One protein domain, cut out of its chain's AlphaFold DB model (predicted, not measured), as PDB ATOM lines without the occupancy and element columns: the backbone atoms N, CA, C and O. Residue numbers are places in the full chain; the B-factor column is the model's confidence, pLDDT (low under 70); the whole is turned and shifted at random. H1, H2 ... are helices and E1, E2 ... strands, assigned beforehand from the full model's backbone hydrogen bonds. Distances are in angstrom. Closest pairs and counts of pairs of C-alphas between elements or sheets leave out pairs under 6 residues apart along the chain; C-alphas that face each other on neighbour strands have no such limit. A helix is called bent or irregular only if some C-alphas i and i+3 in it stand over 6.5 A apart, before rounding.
ATOM      1  N   TRP A 300     260.095 245.235 231.868       84.62
ATOM      2  CA  TRP A 300     260.014 245.328 230.417       84.62
ATOM      3  C   TRP A 300     258.765 244.682 229.806       84.62
ATOM      4  O   TRP A 300     258.296 245.187 228.791       84.62
ATOM      5  N   CYS A 301     258.151 243.678 230.446       81.75
ATOM      6  CA  CYS A 301     256.824 243.191 230.044       81.75
ATOM      7  C   CYS A 301     255.778 244.310 230.141       81.75
ATOM      8  O   CYS A 301     255.027 244.548 229.202       81.75
ATOM      9  N   LEU A 302     255.773 245.030 231.267       83.94
ATOM     10  CA  LEU A 302     254.792 246.085 231.535       83.94
ATOM     11  C   LEU A 302     254.993 247.298 230.623       83.94
ATOM     12  O   LEU A 302     254.024 247.840 230.104       83.94
ATOM     13  N   ILE A 303     256.252 247.688 230.389       89.81
ATOM     14  CA  ILE A 303     256.578 248.726 229.402       89.81
ATOM     15  C   ILE A 303     256.116 248.284 228.010       89.81
ATOM     16  O   ILE A 303     255.501 249.074 227.309       89.81
ATOM     17  N   GLY A 304     256.377 247.034 227.615       89.62
ATOM     18  CA  GLY A 304     255.984 246.511 226.307       89.62
ATOM     19  C   GLY A 304     254.480 246.607 226.042       89.62
ATOM     20  O   GLY A 304     254.090 247.092 224.984       89.62
ATOM     21  N   GLU A 305     253.648 246.212 227.009       88.94
ATOM     22  CA  GLU A 305     252.190 246.322 226.885       88.94
ATOM     23  C   GLU A 305     251.710 247.775 226.778       88.94
ATOM     24  O   GLU A 305     250.849 248.081 225.959       88.94
ATOM     25  N   ASP A 306     252.263 248.680 227.589       92.75
ATOM     26  CA  ASP A 306     251.902 250.097 227.530       92.75
ATOM     27  C   ASP A 306     252.340 250.752 226.219       92.75
ATOM     28  O   ASP A 306     251.625 251.597 225.691       92.75
ATOM     29  N   LEU A 307     253.492 250.357 225.668       95.75
ATOM     30  CA  LEU A 307     253.942 250.821 224.357       95.75
ATOM     31  C   LEU A 307     252.999 250.356 223.245       95.75
ATOM     32  O   LEU A 307     252.709 251.146 222.348       95.75
ATOM     33  N   ASP A 308     252.515 249.113 223.306       94.25
ATOM     34  CA  ASP A 308     251.533 248.601 222.348       94.25
ATOM     35  C   ASP A 308     250.206 249.381 222.460       94.25
ATOM     36  O   ASP A 308     249.747 249.912 221.453       94.25
ATOM     37  N   ARG A 309     249.670 249.587 223.676       94.06
ATOM     38  CA  ARG A 309     248.469 250.426 223.899       94.06
ATOM     39  C   ARG A 309     248.654 251.849 223.382       94.06
ATOM     40  O   ARG A 309     247.773 252.395 222.726       94.06
ATOM     41  N   LEU A 310     249.805 252.458 223.665       95.31
ATOM     42  CA  LEU A 310     250.109 253.814 223.223       95.31
ATOM     43  C   LEU A 310     250.120 253.915 221.692       95.31
ATOM     44  O   LEU A 310     249.646 254.913 221.150       95.31
ATOM     45  N   LEU A 311     250.641 252.891 221.006       95.06
ATOM     46  CA  LEU A 311     250.604 252.814 219.549       95.06
ATOM     47  C   LEU A 311     249.180 252.649 219.023       95.06
ATOM     48  O   LEU A 311     248.804 253.358 218.095       95.06
ATOM     49  N   ASP A 312     248.392 251.769 219.634       94.19
ATOM     50  CA  ASP A 312     247.016 251.504 219.217       94.19
ATOM     51  C   ASP A 312     246.121 252.749 219.384       94.19
ATOM     52  O   ASP A 312     245.301 253.038 218.516       94.19
ATOM     53  N   HIS A 313     246.316 253.533 220.452       95.12
ATOM     54  CA  HIS A 313     245.549 254.758 220.702       95.12
ATOM     55  C   HIS A 313     245.979 255.951 219.840       95.12
ATOM     56  O   HIS A 313     245.129 256.705 219.371       95.12
ATOM     57  N   ARG A 314     247.288 256.168 219.654       94.06
ATOM     58  CA  ARG A 314     247.799 257.341 218.917       94.06
ATOM     59  C   ARG A 314     247.906 257.104 217.415       94.06
ATOM     60  O   ARG A 314     247.845 258.052 216.638       94.06
ATOM     61  N   GLY A 315     248.073 255.850 217.009       92.38
ATOM     62  CA  GLY A 315     248.331 255.465 215.631       92.38
ATOM     63  C   GLY A 315     249.701 255.925 215.126       92.38
ATOM     64  O   GLY A 315     250.341 256.828 215.664       92.38
ATOM     65  N   GLN A 316     250.155 255.306 214.040       91.75
ATOM     66  CA  GLN A 316     251.453 255.591 213.427       91.75
ATOM     67  C   GLN A 316     251.654 257.078 213.077       91.75
ATOM     68  O   GLN A 316     252.717 257.637 213.357       91.75
ATOM     69  N   GLY A 317     250.649 257.714 212.463       91.31
ATOM     70  CA  GLY A 317     250.755 259.090 211.962       91.31
ATOM     71  C   GLY A 317     251.060 260.105 213.065       91.31
ATOM     72  O   GLY A 317     251.790 261.069 212.842       91.31
ATOM     73  N   TRP A 318     250.597 259.848 214.288       96.12
ATOM     74  CA  TRP A 318     250.918 260.690 215.432       96.12
ATOM     75  C   TRP A 318     252.406 260.612 215.795       96.12
ATOM     76  O   TRP A 318     253.045 261.649 215.982       96.12
ATOM     77  N   PHE A 319     252.995 259.409 215.854       94.88
ATOM     78  CA  PHE A 319     254.419 259.249 216.194       94.88
ATOM     79  C   PHE A 319     255.332 259.867 215.137       94.88
ATOM     80  O   PHE A 319     256.409 260.367 215.470       94.88
ATOM     81  N   GLU A 320     254.906 259.838 213.875       92.38
ATOM     82  CA  GLU A 320     255.565 260.532 212.772       92.38
ATOM     83  C   GLU A 320     255.545 262.050 212.965       92.38
ATOM     84  O   GLU A 320     256.611 262.666 213.008       92.38
ATOM     85  N   GLN A 321     254.361 262.635 213.167       95.19
ATOM     86  CA  GLN A 321     254.192 264.078 213.385       95.19
ATOM     87  C   GLN A 321     255.009 264.586 214.582       95.19
ATOM     88  O   GLN A 321     255.600 265.663 214.526       95.19
ATOM     89  N   HIS A 322     255.095 263.783 215.645       93.69
ATOM     90  CA  HIS A 322     255.775 264.149 216.887       93.69
ATOM     91  C   HIS A 322     257.237 263.682 216.947       93.69
ATOM     92  O   HIS A 322     257.899 263.889 217.962       93.69
ATOM     93  N   LYS A 323     257.761 263.066 215.877       93.75
ATOM     94  CA  LYS A 323     259.153 262.586 215.774       93.75
ATOM     95  C   LYS A 323     259.568 261.649 216.921       93.75
ATOM     96  O   LYS A 323     260.692 261.703 217.417       93.75
ATOM     97  N   THR A 324     258.658 260.772 217.349       94.31
ATOM     98  CA  THR A 324     258.882 259.805 218.445       94.31
ATOM     99  C   THR A 324     258.906 258.344 217.984       94.31
ATOM    100  O   THR A 324     259.047 257.450 218.821       94.31
ATOM    101  N   ARG A 325     258.834 258.082 216.666       94.12
ATOM    102  CA  ARG A 325     258.891 256.724 216.082       94.12
ATOM    103  C   ARG A 325     260.124 255.940 216.536       94.12
ATOM    104  O   ARG A 325     259.985 254.824 217.029       94.12
ATOM    105  N   ASP A 326     261.305 256.551 216.463       91.94
ATOM    106  CA  ASP A 326     262.567 255.891 216.825       91.94
ATOM    107  C   ASP A 326     262.627 255.534 218.311       91.94
ATOM    108  O   ASP A 326     263.066 254.447 218.682       91.94
ATOM    109  N   TRP A 327     262.120 256.422 219.173       94.88
ATOM    110  CA  TRP A 327     262.031 256.161 220.609       94.88
ATOM    111  C   TRP A 327     261.086 255.002 220.905       94.88
ATOM    112  O   TRP A 327     261.436 254.123 221.692       94.88
ATOM    113  N   TRP A 328     259.919 254.962 220.255       96.31
ATOM    114  CA  TRP A 328     258.965 253.871 220.436       96.31
ATOM    115  C   TRP A 328     259.579 252.527 220.027       96.31
ATOM    116  O   TRP A 328     259.559 251.571 220.806       96.31
ATOM    117  N   VAL A 329     260.211 252.475 218.852       95.94
ATOM    118  CA  VAL A 329     260.874 251.273 218.329       95.94
ATOM    119  C   VAL A 329     262.032 250.830 219.214       95.94
ATOM    120  O   VAL A 329     262.169 249.640 219.499       95.94
ATOM    121  N   MET A 330     262.850 251.767 219.688       95.12
ATOM    122  CA  MET A 330     263.969 251.465 220.573       95.12
ATOM    123  C   MET A 330     263.483 250.922 221.925       95.12
ATOM    124  O   MET A 330     263.997 249.914 222.402       95.12
ATOM    125  N   PHE A 331     262.475 251.532 222.553       96.31
ATOM    126  CA  PHE A 331     261.959 251.022 223.828       96.31
ATOM    127  C   PHE A 331     261.248 249.679 223.668       96.31
ATOM    128  O   PHE A 331     261.409 248.797 224.515       96.31
ATOM    129  N   ARG A 332     260.495 249.488 222.576       95.56
ATOM    130  CA  ARG A 332     259.792 248.228 222.328       95.56
ATOM    131  C   ARG A 332     260.758 247.102 221.969       95.56
ATOM    132  O   ARG A 332     260.522 245.977 222.400       95.56
ATOM    133  N   SER A 333     261.850 247.381 221.255       92.69
ATOM    134  CA  SER A 333     262.886 246.383 220.961       92.69
ATOM    135  C   SER A 333     263.657 245.969 222.213       92.69
ATOM    136  O   SER A 333     263.860 244.778 222.406       92.69
ATOM    137  N   ILE A 334     263.980 246.901 223.123       91.12
ATOM    138  CA  ILE A 334     264.541 246.561 224.444       91.12
ATOM    139  C   ILE A 334     263.558 245.687 225.227       91.12
ATOM    140  O   ILE A 334     263.968 244.704 225.845       91.12
ATOM    141  N   ALA A 335     262.260 246.012 225.175       88.69
ATOM    142  CA  ALA A 335     261.241 245.207 225.830       88.69
ATOM    143  C   ALA A 335     261.221 243.768 225.290       88.69
ATOM    144  O   ALA A 335     261.305 242.844 226.089       88.69
ATOM    145  N   ILE A 336     261.200 243.582 223.961       83.69
ATOM    146  CA  ILE A 336     261.263 242.252 223.324       83.69
ATOM    147  C   ILE A 336     262.571 241.544 223.681       83.69
ATOM    148  O   ILE A 336     262.535 240.395 224.102       83.69
ATOM    149  N   ALA A 337     263.716 242.220 223.590       81.50
ATOM    150  CA  ALA A 337     265.016 241.631 223.897       81.50
ATOM    151  C   ALA A 337     265.079 241.070 225.328       81.50
ATOM    152  O   ALA A 337     265.588 239.977 225.547       81.50
ATOM    153  N   MET A 338     264.517 241.794 226.297       79.94
ATOM    154  CA  MET A 338     264.525 241.423 227.715       79.94
ATOM    155  C   MET A 338     263.489 240.359 228.097       79.94
ATOM    156  O   MET A 338     263.613 239.743 229.155       79.94
ATOM    157  N   THR A 339     262.444 240.169 227.290       76.44
ATOM    158  CA  THR A 339     261.357 239.221 227.593       76.44
ATOM    159  C   THR A 339     261.372 237.981 226.710       76.44
ATOM    160  O   THR A 339     260.957 236.913 227.148       76.44
ATOM    161  N   GLU A 340     261.821 238.129 225.469       77.00
ATOM    162  CA  GLU A 340     261.736 237.139 224.392       77.00
ATOM    163  C   GLU A 340     263.094 236.906 223.693       77.00
ATOM    164  O   GLU A 340     263.257 235.888 223.024       77.00
ATOM    165  N   GLY A 341     264.081 237.800 223.853       76.31
ATOM    166  CA  GLY A 341     265.374 237.733 223.161       76.31
ATOM    167  C   GLY A 341     265.319 238.240 221.711       76.31
ATOM    168  O   GLY A 341     264.451 239.034 221.345       76.31
ATOM    169  N   GLY A 342     266.271 237.799 220.883       79.94
ATOM    170  CA  GLY A 342     266.311 238.055 219.434       79.94
ATOM    171  C   GLY A 342     267.443 238.975 218.963       79.94
ATOM    172  O   GLY A 342     268.362 239.315 219.710       79.94
ATOM    173  N   THR A 343     267.375 239.351 217.689       81.00
ATOM    174  CA  THR A 343     268.364 240.173 216.977       81.00
ATOM    175  C   THR A 343     267.751 241.470 216.445       81.00
ATOM    176  O   THR A 343     266.534 241.584 216.287       81.00
ATOM    177  N   ALA A 344     268.596 242.449 216.099       84.12
ATOM    178  CA  ALA A 344     268.142 243.736 215.564       84.12
ATOM    179  C   ALA A 344     267.252 243.587 214.316       84.12
ATOM    180  O   ALA A 344     266.277 244.320 214.164       84.12
ATOM    181  N   LEU A 345     267.555 242.609 213.455       83.88
ATOM    182  CA  LEU A 345     266.776 242.328 212.252       83.88
ATOM    183  C   LEU A 345     265.391 241.749 212.581       83.88
ATOM    184  O   LEU A 345     264.399 242.201 212.013       83.88
ATOM    185  N   GLU A 346     265.305 240.796 213.510       74.06
ATOM    186  CA  GLU A 346     264.032 240.181 213.921       74.06
ATOM    187  C   GLU A 346     263.107 241.203 214.596       74.06
ATOM    188  O   GLU A 346     261.906 241.258 214.314       74.06
ATOM    189  N   TRP A 347     263.659 242.073 215.449       92.25
ATOM    190  CA  TRP A 347     262.890 243.161 216.052       92.25
ATOM    191  C   TRP A 347     262.426 244.165 214.999       92.25
ATOM    192  O   TRP A 347     261.270 244.583 215.024       92.25
ATOM    193  N   ALA A 348     263.290 244.526 214.046       91.62
ATOM    194  CA  ALA A 348     262.940 245.435 212.963       91.62
ATOM    195  C   ALA A 348     261.816 244.881 212.082       91.62
ATOM    196  O   ALA A 348     260.854 245.593 211.808       91.62
ATOM    197  N   GLN A 349     261.879 243.602 211.702       88.94
ATOM    198  CA  GLN A 349     260.825 242.940 210.923       88.94
ATOM    199  C   GLN A 349     259.467 242.976 211.635       88.94
ATOM    200  O   GLN A 349     258.435 243.132 210.987       88.94
ATOM    201  N   ARG A 350     259.460 242.873 212.971       90.56
ATOM    202  CA  ARG A 350     258.236 242.899 213.784       90.56
ATOM    203  C   ARG A 350     257.702 244.309 214.046       90.56
ATOM    204  O   ARG A 350     256.489 244.496 214.108       90.56
ATOM    205  N   LEU A 351     258.584 245.282 214.266       95.44
ATOM    206  CA  LEU A 351     258.210 246.612 214.759       95.44
ATOM    207  C   LEU A 351     258.080 247.655 213.652       95.44
ATOM    208  O   LEU A 351     257.173 248.484 213.712       95.44
ATOM    209  N   ALA A 352     258.945 247.610 212.640       93.06
ATOM    210  CA  ALA A 352     258.984 248.622 211.589       93.06
ATOM    211  C   ALA A 352     257.658 248.729 210.801       93.06
ATOM    212  O   ALA A 352     257.203 249.855 210.595       93.06
ATOM    213  N   PRO A 353     256.946 247.623 210.474       93.12
ATOM    214  CA  PRO A 353     255.631 247.712 209.833       93.12
ATOM    215  C   PRO A 353     254.550 248.359 210.707       93.12
ATOM    216  O   PRO A 353     253.621 248.959 210.180       93.12
ATOM    217  N   ARG A 354     254.654 248.255 212.039       92.31
ATOM    218  CA  ARG A 354     253.646 248.794 212.972       92.31
ATOM    219  C   ARG A 354     253.750 250.309 213.157       92.31
ATOM    220  O   ARG A 354     252.778 250.948 213.538       92.31
ATOM    221  N   ILE A 355     254.931 250.870 212.909       91.38
ATOM    222  CA  ILE A 355     255.254 252.292 213.106       91.38
ATOM    223  C   ILE A 355     255.599 252.999 211.779       91.38
ATOM    224  O   ILE A 355     256.007 254.161 211.774       91.38
ATOM    225  N   GLY A 356     255.460 252.274 210.664       91.00
ATOM    226  CA  GLY A 356     255.768 252.684 209.295       91.00
ATOM    227  C   GLY A 356     257.153 253.273 209.107       91.00
ATOM    228  O   GLY A 356     257.297 254.383 208.600       91.00
ATOM    229  N   LEU A 357     258.161 252.508 209.515       91.44
ATOM    230  CA  LEU A 357     259.553 252.753 209.159       91.44
ATOM    231  C   LEU A 357     260.074 251.624 208.251       91.44
ATOM    232  O   LEU A 357     259.568 250.498 208.320       91.44
ATOM    233  N   PRO A 358     261.096 251.874 207.416       93.75
ATOM    234  CA  PRO A 358     261.751 250.821 206.650       93.75
ATOM    235  C   PRO A 358     262.464 249.822 207.569       93.75
ATOM    236  O   PRO A 358     263.239 250.201 208.448       93.75
ATOM    237  N   VAL A 359     262.270 248.520 207.328       89.44
ATOM    238  CA  VAL A 359     262.900 247.449 208.128       89.44
ATOM    239  C   VAL A 359     264.427 247.578 208.148       89.44
ATOM    240  O   VAL A 359     265.036 247.391 209.195       89.44
ATOM    241  N   ALA A 360     265.050 247.921 207.017       86.56
ATOM    242  CA  ALA A 360     266.504 248.058 206.920       86.56
ATOM    243  C   ALA A 360     267.052 249.204 207.792       86.56
ATOM    244  O   ALA A 360     268.073 249.044 208.459       86.56
ATOM    245  N   GLU A 361     266.349 250.337 207.826       91.19
ATOM    246  CA  GLU A 361     266.716 251.504 208.631       91.19
ATOM    247  C   GLU A 361     266.588 251.199 210.128       91.19
ATOM    248  O   GLU A 361     267.517 251.438 210.903       91.19
ATOM    249  N   VAL A 362     265.482 250.560 210.519       93.25
ATOM    250  CA  VAL A 362     265.258 250.124 211.901       93.25
ATOM    251  C   VAL A 362     266.274 249.062 212.331       93.25
ATOM    252  O   VAL A 362     266.815 249.131 213.431       93.25
ATOM    253  N   ALA A 363     266.586 248.081 211.481       88.06
ATOM    254  CA  ALA A 363     267.570 247.049 211.808       88.06
ATOM    255  C   ALA A 363     268.965 247.650 212.049       88.06
ATOM    256  O   ALA A 363     269.673 247.227 212.964       88.06
ATOM    257  N   SER A 364     269.338 248.662 211.259       90.81
ATOM    258  CA  SER A 364     270.590 249.397 211.436       90.81
ATOM    259  C   SER A 364     270.613 250.165 212.763       90.81
ATOM    260  O   SER A 364     271.548 250.012 213.555       90.81
ATOM    261  N   SER A 365     269.554 250.923 213.072       90.00
ATOM    262  CA  SER A 365     269.485 251.731 214.297       90.00
ATOM    263  C   SER A 365     269.426 250.886 215.579       90.00
ATOM    264  O   SER A 365     269.962 251.281 216.618       90.00
ATOM    265  N   LEU A 366     268.865 249.676 215.509       93.88
ATOM    266  CA  LEU A 366     268.773 248.751 216.640       93.88
ATOM    267  C   LEU A 366     270.060 247.959 216.924       93.88
ATOM    268  O   LEU A 366     270.129 247.259 217.940       93.88
ATOM    269  N   LYS A 367     271.119 248.101 216.116       89.88
ATOM    270  CA  LYS A 367     272.390 247.393 216.352       89.88
ATOM    271  C   LYS A 367     273.031 247.751 217.695       89.88
ATOM    272  O   LYS A 367     273.624 246.897 218.352       89.88
ATOM    273  N   GLY A 368     272.863 248.997 218.141       86.81
ATOM    274  CA  GLY A 368     273.319 249.438 219.461       86.81
ATOM    275  C   GLY A 368     272.596 248.734 220.613       86.81
ATOM    276  O   GLY A 368     273.225 248.421 221.625       86.81
ATOM    277  N   VAL A 369     271.299 248.444 220.450       86.62
ATOM    278  CA  VAL A 369     270.522 247.654 221.416       86.62
ATOM    279  C   VAL A 369     271.042 246.221 221.423       86.62
ATOM    280  O   VAL A 369     271.444 245.739 222.474       86.62
ATOM    281  N   GLU A 370     271.147 245.579 220.258       86.19
ATOM    282  CA  GLU A 370     271.639 244.200 220.137       86.19
ATOM    283  C   GLU A 370     273.030 244.010 220.762       86.19
ATOM    284  O   GLU A 370     273.240 243.087 221.548       86.19
ATOM    285  N   ASN A 371     273.971 244.914 220.480       88.00
ATOM    286  CA  ASN A 371     275.314 244.862 221.057       88.00
ATOM    287  C   ASN A 371     275.294 245.043 222.584       88.00
ATOM    288  O   ASN A 371     276.034 244.363 223.293       88.00
ATOM    289  N   GLY A 372     274.448 245.942 223.101       81.88
ATOM    290  CA  GLY A 372     274.290 246.161 224.541       81.88
ATOM    291  C   GLY A 372     273.707 244.949 225.270       81.88
ATOM    292  O   GLY A 372     274.176 244.608 226.354       81.88
ATOM    293  N   ILE A 373     272.734 244.273 224.657       78.06
ATOM    294  CA  ILE A 373     272.120 243.047 225.186       78.06
ATOM    295  C   ILE A 373     273.135 241.901 225.193       78.06
ATOM    296  O   ILE A 373     273.352 241.292 226.232       78.06
ATOM    297  N   ARG A 374     273.852 241.674 224.084       80.00
ATOM    298  CA  ARG A 374     274.895 240.634 224.015       80.00
ATOM    299  C   ARG A 374     276.018 240.860 225.030       80.00
ATOM    300  O   ARG A 374     276.492 239.910 225.642       80.00
ATOM    301  N   ALA A 375     276.435 242.112 225.225       76.50
ATOM    302  CA  ALA A 375     277.423 242.463 226.243       76.50
ATOM    303  C   ALA A 375     276.900 242.184 227.662       76.50
ATOM    304  O   ALA A 375     277.635 241.663 228.498       76.50
ATOM    305  N   HIS A 376     275.627 242.487 227.927       75.94
ATOM    306  CA  HIS A 376     274.980 242.175 229.199       75.94
ATOM    307  C   HIS A 376     274.881 240.665 229.452       75.94
ATOM    308  O   HIS A 376     275.204 240.219 230.550       75.94
ATOM    309  N   ASP A 377     274.503 239.880 228.444       71.56
ATOM    310  CA  ASP A 377     274.414 238.419 228.549       71.56
ATOM    311  C   ASP A 377     275.797 237.778 228.755       71.56
ATOM    312  O   ASP A 377     275.924 236.765 229.439       71.56
ATOM    313  N   ALA A 378     276.853 238.420 228.246       73.69
ATOM    314  CA  ALA A 378     278.246 238.085 228.535       73.69
ATOM    315  C   ALA A 378     278.735 238.581 229.917       73.69
ATOM    316  O   ALA A 378     279.926 238.493 230.215       73.69
ATOM    317  N   GLY A 379     277.850 239.130 230.756       77.44
ATOM    318  CA  GLY A 379     278.156 239.602 232.110       77.44
ATOM    319  C   GLY A 379     278.886 240.946 232.180       77.44
ATOM    320  O   GLY A 379     279.336 241.340 233.257       77.44
ATOM    321  N   GLN A 380     279.014 241.670 231.065       78.69
ATOM    322  CA  GLN A 380     279.749 242.932 231.021       78.69
ATOM    323  C   GLN A 380     278.963 244.067 231.695       78.69
ATOM    324  O   GLN A 380     277.732 244.160 231.615       78.69
ATOM    325  N   ARG A 381     279.702 244.976 232.333       80.75
ATOM    326  CA  ARG A 381     279.200 246.188 232.994       80.75
ATOM    327  C   ARG A 381     279.749 247.427 232.285       80.75
ATOM    328  O   ARG A 381     280.806 247.358 231.662       80.75
ATOM    329  N   LYS A 382     279.039 248.555 232.360       76.62
ATOM    330  CA  LYS A 382     279.482 249.844 231.803       76.62
ATOM    331  C   LYS A 382     279.395 250.961 232.833       76.62
ATOM    332  O   LYS A 382     278.414 251.058 233.572       76.62
ATOM    333  N   ASP A 383     280.384 251.847 232.793       77.62
ATOM    334  CA  ASP A 383     280.388 253.085 233.563       77.62
ATOM    335  C   ASP A 383     279.589 254.160 232.827       77.62
ATOM    336  O   ASP A 383     279.790 254.415 231.637       77.62
ATOM    337  N   TRP A 384     278.656 254.805 233.527       66.50
ATOM    338  CA  TRP A 384     277.828 255.859 232.941       66.50
ATOM    339  C   TRP A 384     277.654 257.026 233.907       66.50
ATOM    340  O   TRP A 384     277.108 256.864 235.000       66.50
ATOM    341  N   LYS A 385     278.088 258.224 233.481       59.53
ATOM    342  CA  LYS A 385     277.989 259.490 234.236       59.53
ATOM    343  C   LYS A 385     278.437 259.363 235.704       59.53
ATOM    344  O   LYS A 385     277.709 259.753 236.612       59.53
ATOM    345  N   GLY A 386     279.606 258.764 235.938       63.91
ATOM    346  CA  GLY A 386     280.182 258.607 237.281       63.91
ATOM    347  C   GLY A 386     279.490 257.572 238.177       63.91
ATOM    348  O   GLY A 386     279.866 257.427 239.334       63.91
ATOM    349  N   THR A 387     278.492 256.837 237.670       52.16
ATOM    350  CA  THR A 387     277.949 255.647 238.341       52.16
ATOM    351  C   THR A 387     278.652 254.415 237.778       52.16
ATOM    352  O   THR A 387     278.403 254.054 236.624       52.16
ATOM    353  N   ALA A 388     279.519 253.796 238.579       53.84
ATOM    354  CA  ALA A 388     280.113 252.505 238.246       53.84
ATOM    355  C   ALA A 388     279.060 251.382 238.320       53.84
ATOM    356  O   ALA A 388     278.074 251.501 239.053       53.84
ATOM    357  N   ASP A 389     279.285 250.294 237.579       67.25
ATOM    358  CA  ASP A 389     278.558 249.016 237.705       67.25
ATOM    359  C   ASP A 389     277.108 248.965 237.157       67.25
ATOM    360  O   ASP A 389     276.234 248.276 237.697       67.25
ATOM    361  N   ARG A 390     276.812 249.645 236.038       67.75
ATOM    362  CA  ARG A 390     275.520 249.458 235.346       67.75
ATOM    363  C   ARG A 390     275.547 248.278 234.363       67.75
ATOM    364  O   ARG A 390     276.591 248.010 233.768       67.75
ATOM    365  N   PRO A 391     274.406 247.594 234.140       67.88
ATOM    366  CA  PRO A 391     274.255 246.637 233.044       67.88
ATOM    367  C   PRO A 391     274.677 247.243 231.698       67.88
ATOM    368  O   PRO A 391     274.386 248.407 231.431       67.88
ATOM    369  N   ALA A 392     275.333 246.466 230.831       76.56
ATOM    370  CA  ALA A 392     275.827 246.962 229.539       76.56
ATOM    371  C   ALA A 392     274.728 247.309 228.504       76.56
ATOM    372  O   ALA A 392     275.052 247.858 227.442       76.56
ATOM    373  N   PHE A 393     273.456 247.028 228.812       79.56
ATOM    374  CA  PHE A 393     272.287 247.370 227.997       79.56
ATOM    375  C   PHE A 393     271.584 248.657 228.473       79.56
ATOM    376  O   PHE A 393     271.824 249.172 229.564       79.56
ATOM    377  N   TYR A 394     270.677 249.181 227.647       80.00
ATOM    378  CA  TYR A 394     269.914 250.392 227.947       80.00
ATOM    379  C   TYR A 394     268.780 250.154 228.962       80.00
ATOM    380  O   TYR A 394     267.674 249.762 228.590       80.00
ATOM    381  N   ASP A 395     269.019 250.456 230.241       82.62
ATOM    382  CA  ASP A 395     268.005 250.349 231.300       82.62
ATOM    383  C   ASP A 395     267.287 251.687 231.595       82.62
ATOM    384  O   ASP A 395     267.640 252.429 232.515       82.62
ATOM    385  N   TYR A 396     266.261 252.029 230.806       86.56
ATOM    386  CA  TYR A 396     265.515 253.288 230.960       86.56
ATOM    387  C   TYR A 396     264.485 253.252 232.093       86.56
ATOM    388  O   TYR A 396     263.798 252.255 232.298       86.56
ATOM    389  N   SER A 397     264.333 254.355 232.832       86.12
ATOM    390  CA  SER A 397     263.271 254.492 233.842       86.12
ATOM    391  C   SER A 397     261.894 254.702 233.197       86.12
ATOM    392  O   SER A 397     261.813 255.237 232.091       86.12
ATOM    393  N   TYR A 398     260.810 254.353 233.900       87.62
ATOM    394  CA  TYR A 398     259.435 254.595 233.434       87.62
ATOM    395  C   TYR A 398     259.194 256.063 233.064       87.62
ATOM    396  O   TYR A 398     258.662 256.359 231.999       87.62
ATOM    397  N   THR A 399     259.683 256.979 233.899       86.69
ATOM    398  CA  THR A 399     259.613 258.428 233.679       86.69
ATOM    399  C   THR A 399     260.390 258.867 232.441       86.69
ATOM    400  O   THR A 399     259.950 259.756 231.721       86.69
ATOM    401  N   THR A 400     261.530 258.229 232.147       90.38
ATOM    402  CA  THR A 400     262.292 258.521 230.924       90.38
ATOM    403  C   THR A 400     261.541 258.060 229.680       90.38
ATOM    404  O   THR A 400     261.500 258.802 228.703       90.38
ATOM    405  N   VAL A 401     260.938 256.867 229.715       93.25
ATOM    406  CA  VAL A 401     260.127 256.348 228.602       93.25
ATOM    407  C   VAL A 401     258.911 257.250 228.369       93.25
ATOM    408  O   VAL A 401     258.706 257.703 227.248       93.25
ATOM    409  N   ALA A 402     258.170 257.593 229.429       93.50
ATOM    410  CA  ALA A 402     257.015 258.486 229.353       93.50
ATOM    411  C   ALA A 402     257.388 259.867 228.789       93.50
ATOM    412  O   ALA A 402     256.756 260.338 227.848       93.50
ATOM    413  N   GLY A 403     258.468 260.481 229.286       93.19
ATOM    414  CA  GLY A 403     258.922 261.788 228.806       93.19
ATOM    415  C   GLY A 403     259.357 261.780 227.338       93.19
ATOM    416  O   GLY A 403     259.000 262.678 226.583       93.19
ATOM    417  N   ARG A 404     260.084 260.744 226.896       94.88
ATOM    418  CA  ARG A 404     260.526 260.609 225.494       94.88
ATOM    419  C   ARG A 404     259.380 260.333 224.524       94.88
ATOM    420  O   ARG A 404     259.508 260.651 223.347       94.88
ATOM    421  N   LEU A 405     258.282 259.765 225.016       95.38
ATOM    422  CA  LEU A 405     257.072 259.509 224.242       95.38
ATOM    423  C   LEU A 405     255.978 260.552 224.487       95.38
ATOM    424  O   LEU A 405     254.856 260.349 224.036       95.38
ATOM    425  N   LEU A 406     256.280 261.668 225.161       94.44
ATOM    426  CA  LEU A 406     255.332 262.757 225.434       94.44
ATOM    427  C   LEU A 406     254.040 262.254 226.103       94.44
ATOM    428  O   LEU A 406     252.933 262.561 225.666       94.44
ATOM    429  N   VAL A 407     254.180 261.396 227.113       93.44
ATOM    430  CA  VAL A 407     253.064 260.874 227.907       93.44
ATOM    431  C   VAL A 407     252.964 261.673 229.201       93.44
ATOM    432  O   VAL A 407     253.842 261.576 230.062       93.44
ATOM    433  N   ASP A 408     251.890 262.448 229.336       91.94
ATOM    434  CA  ASP A 408     251.505 263.092 230.590       91.94
ATOM    435  C   ASP A 408     250.524 262.220 231.405       91.94
ATOM    436  O   ASP A 408     250.146 261.120 230.994       91.94
ATOM    437  N   ALA A 409     250.143 262.681 232.602       84.31
ATOM    438  CA  ALA A 409     249.254 261.935 233.494       84.31
ATOM    439  C   ALA A 409     247.816 261.796 232.950       84.31
ATOM    440  O   ALA A 409     247.149 260.807 233.260       84.31
ATOM    441  N   GLY A 410     247.346 262.754 232.144       85.25
ATOM    442  CA  GLY A 410     246.029 262.708 231.508       85.25
ATOM    443  C   GLY A 410     246.005 261.647 230.416       85.25
ATOM    444  O   GLY A 410     245.265 260.674 230.518       85.25
ATOM    445  N   VAL A 411     246.943 261.745 229.470       89.00
ATOM    446  CA  VAL A 411     247.149 260.761 228.396       89.00
ATOM    447  C   VAL A 411     247.290 259.349 228.955       89.00
ATOM    448  O   VAL A 411     246.697 258.399 228.448       89.00
ATOM    449  N   ALA A 412     248.083 259.193 230.012       87.12
ATOM    450  CA  ALA A 412     248.287 257.895 230.624       87.12
ATOM    451  C   ALA A 412     246.998 257.302 231.214       87.12
ATOM    452  O   ALA A 412     246.804 256.086 231.147       87.12
ATOM    453  N   SER A 413     246.138 258.129 231.818       83.12
ATOM    454  CA  SER A 413     244.821 257.713 232.320       83.12
ATOM    455  C   SER A 413     243.892 257.334 231.178       83.12
ATOM    456  O   SER A 413     243.340 256.235 231.201       83.12
ATOM    457  N   ASP A 414     243.788 258.196 230.171       87.12
ATOM    458  CA  ASP A 414     242.867 258.030 229.048       87.12
ATOM    459  C   ASP A 414     243.190 256.776 228.227       87.12
ATOM    460  O   ASP A 414     242.291 256.065 227.783       87.12
ATOM    461  N   PHE A 415     244.477 256.456 228.070       88.00
ATOM    462  CA  PHE A 415     244.937 255.282 227.319       88.00
ATOM    463  C   PHE A 415     245.125 254.034 228.192       88.00
ATOM    464  O   PHE A 415     245.635 253.013 227.724       88.00
ATOM    465  N   GLY A 416     244.760 254.103 229.476       85.56
ATOM    466  CA  GLY A 416     244.837 252.964 230.391       85.56
ATOM    467  C   GLY A 416     246.254 252.416 230.594       85.56
ATOM    468  O   GLY A 416     246.427 251.208 230.776       85.56
TER     469      GLY A 416
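AT A GLANCE: This is residues 300 to 416 of the 683 residues of an uncharacterized protein of Methylobacterium sp. WL120 (UniProt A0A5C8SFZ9). The domain is a compact cluster of helices round H2, which runs through its middle: H1, sharply kinked, folds back beside H2, H3 and H4 cover one side, and H6 sits more loosely towards the opposite side. H5 runs alongside part of H2 and leads to a small hairpin, E1 and E2, at one end of the long axis, while H7 lies towards the other end. The printed part has 117 residues with seven named helices and two named strands, in the order H1 H2 H3 H4 H5 E1 E2 H6 H7; the sheet, E1 - E2, is antiparallel and the class is mostly helix. The radius of gyration of the C-alphas is 14.4 A, and the spans are 39 by 32 by 23 A.

HOW THE PARTS SIT: H1, residues 300 to 321, and H2, residues 325 to 339, form a helical hairpin and touch at a shallow tilt of 19 degrees, opposite ways; their closest C-alphas are those of Trp 300 and Ala 335, 4.7 A apart. H3, residues 344 to 355, is the hub, touching four helices. It touches H2 at a steep tilt of 49 degrees, the closest C-alphas being those of Ser 333 and Trp 347, 5.9 A apart. It touches H1 with residues 354 to 355 alone; the C-alphas of Gln 316 and Ile 355 come closest, at 5.0 A. H4, residues 359 to 365, touches H3, with the C-alphas of Leu 345 and Ala 363 closest at 4.8 A. H5, residues 367 to 377, touches H2 at a shallow tilt of 23 degrees, the same way; the closest C-alphas, those of Ile 334 and Val 369, are 6.8 A apart. H5 and H3 only just touch, only at their ends, with 3 pairs of C-alphas within 8 A, the closest being Ala 344 and Lys 367 at 5.7 A. The helix packing is part aligned, part crossed. E1, residues 381 to 384, and E2, residues 387 to 391, form an antiparallel hairpin, with N 382 and O 390 at 2.9 A and N 387 and O 384 at 3.0 A, within hydrogen-bond range. H6, residues 398 to 404, is close to H2 but not clearly touching, with the C-alphas of Trp 327 and Arg 404 closest at 6.8 A. H7, residues 409 to 414, is near H1 and apart from H6. Every O i to N i+4 pair is within hydrogen-bond range in H2, H4, H5, H6 and H7, against 14 of 18 in H1 and 6 of 8 in H3.

IN THESE COORDINATES: H1 begins at C-alpha 300 (260.014, 245.328, 230.417) and is 26.0 A long. It has a kink of 92 degrees near residue 315 and is irregular, C-alphas 313 and 316 being 9.4 A apart; H3, 15.7 A long, is only just irregular, with C-alphas 350 and 353 6.7 A apart. H2 is 21.1 A long and H5 15.3 A. H7 ends at C-alpha 414 (242.867, 258.030, 229.048).

THE WHOLE: The C-alphas farthest apart, those of Ala 378 and Gly 410, are 40.7 A apart. The printed part has no cut and no long link. The mean pLDDT of the printed part is 86.4, and residues 384 to 391 are under 70.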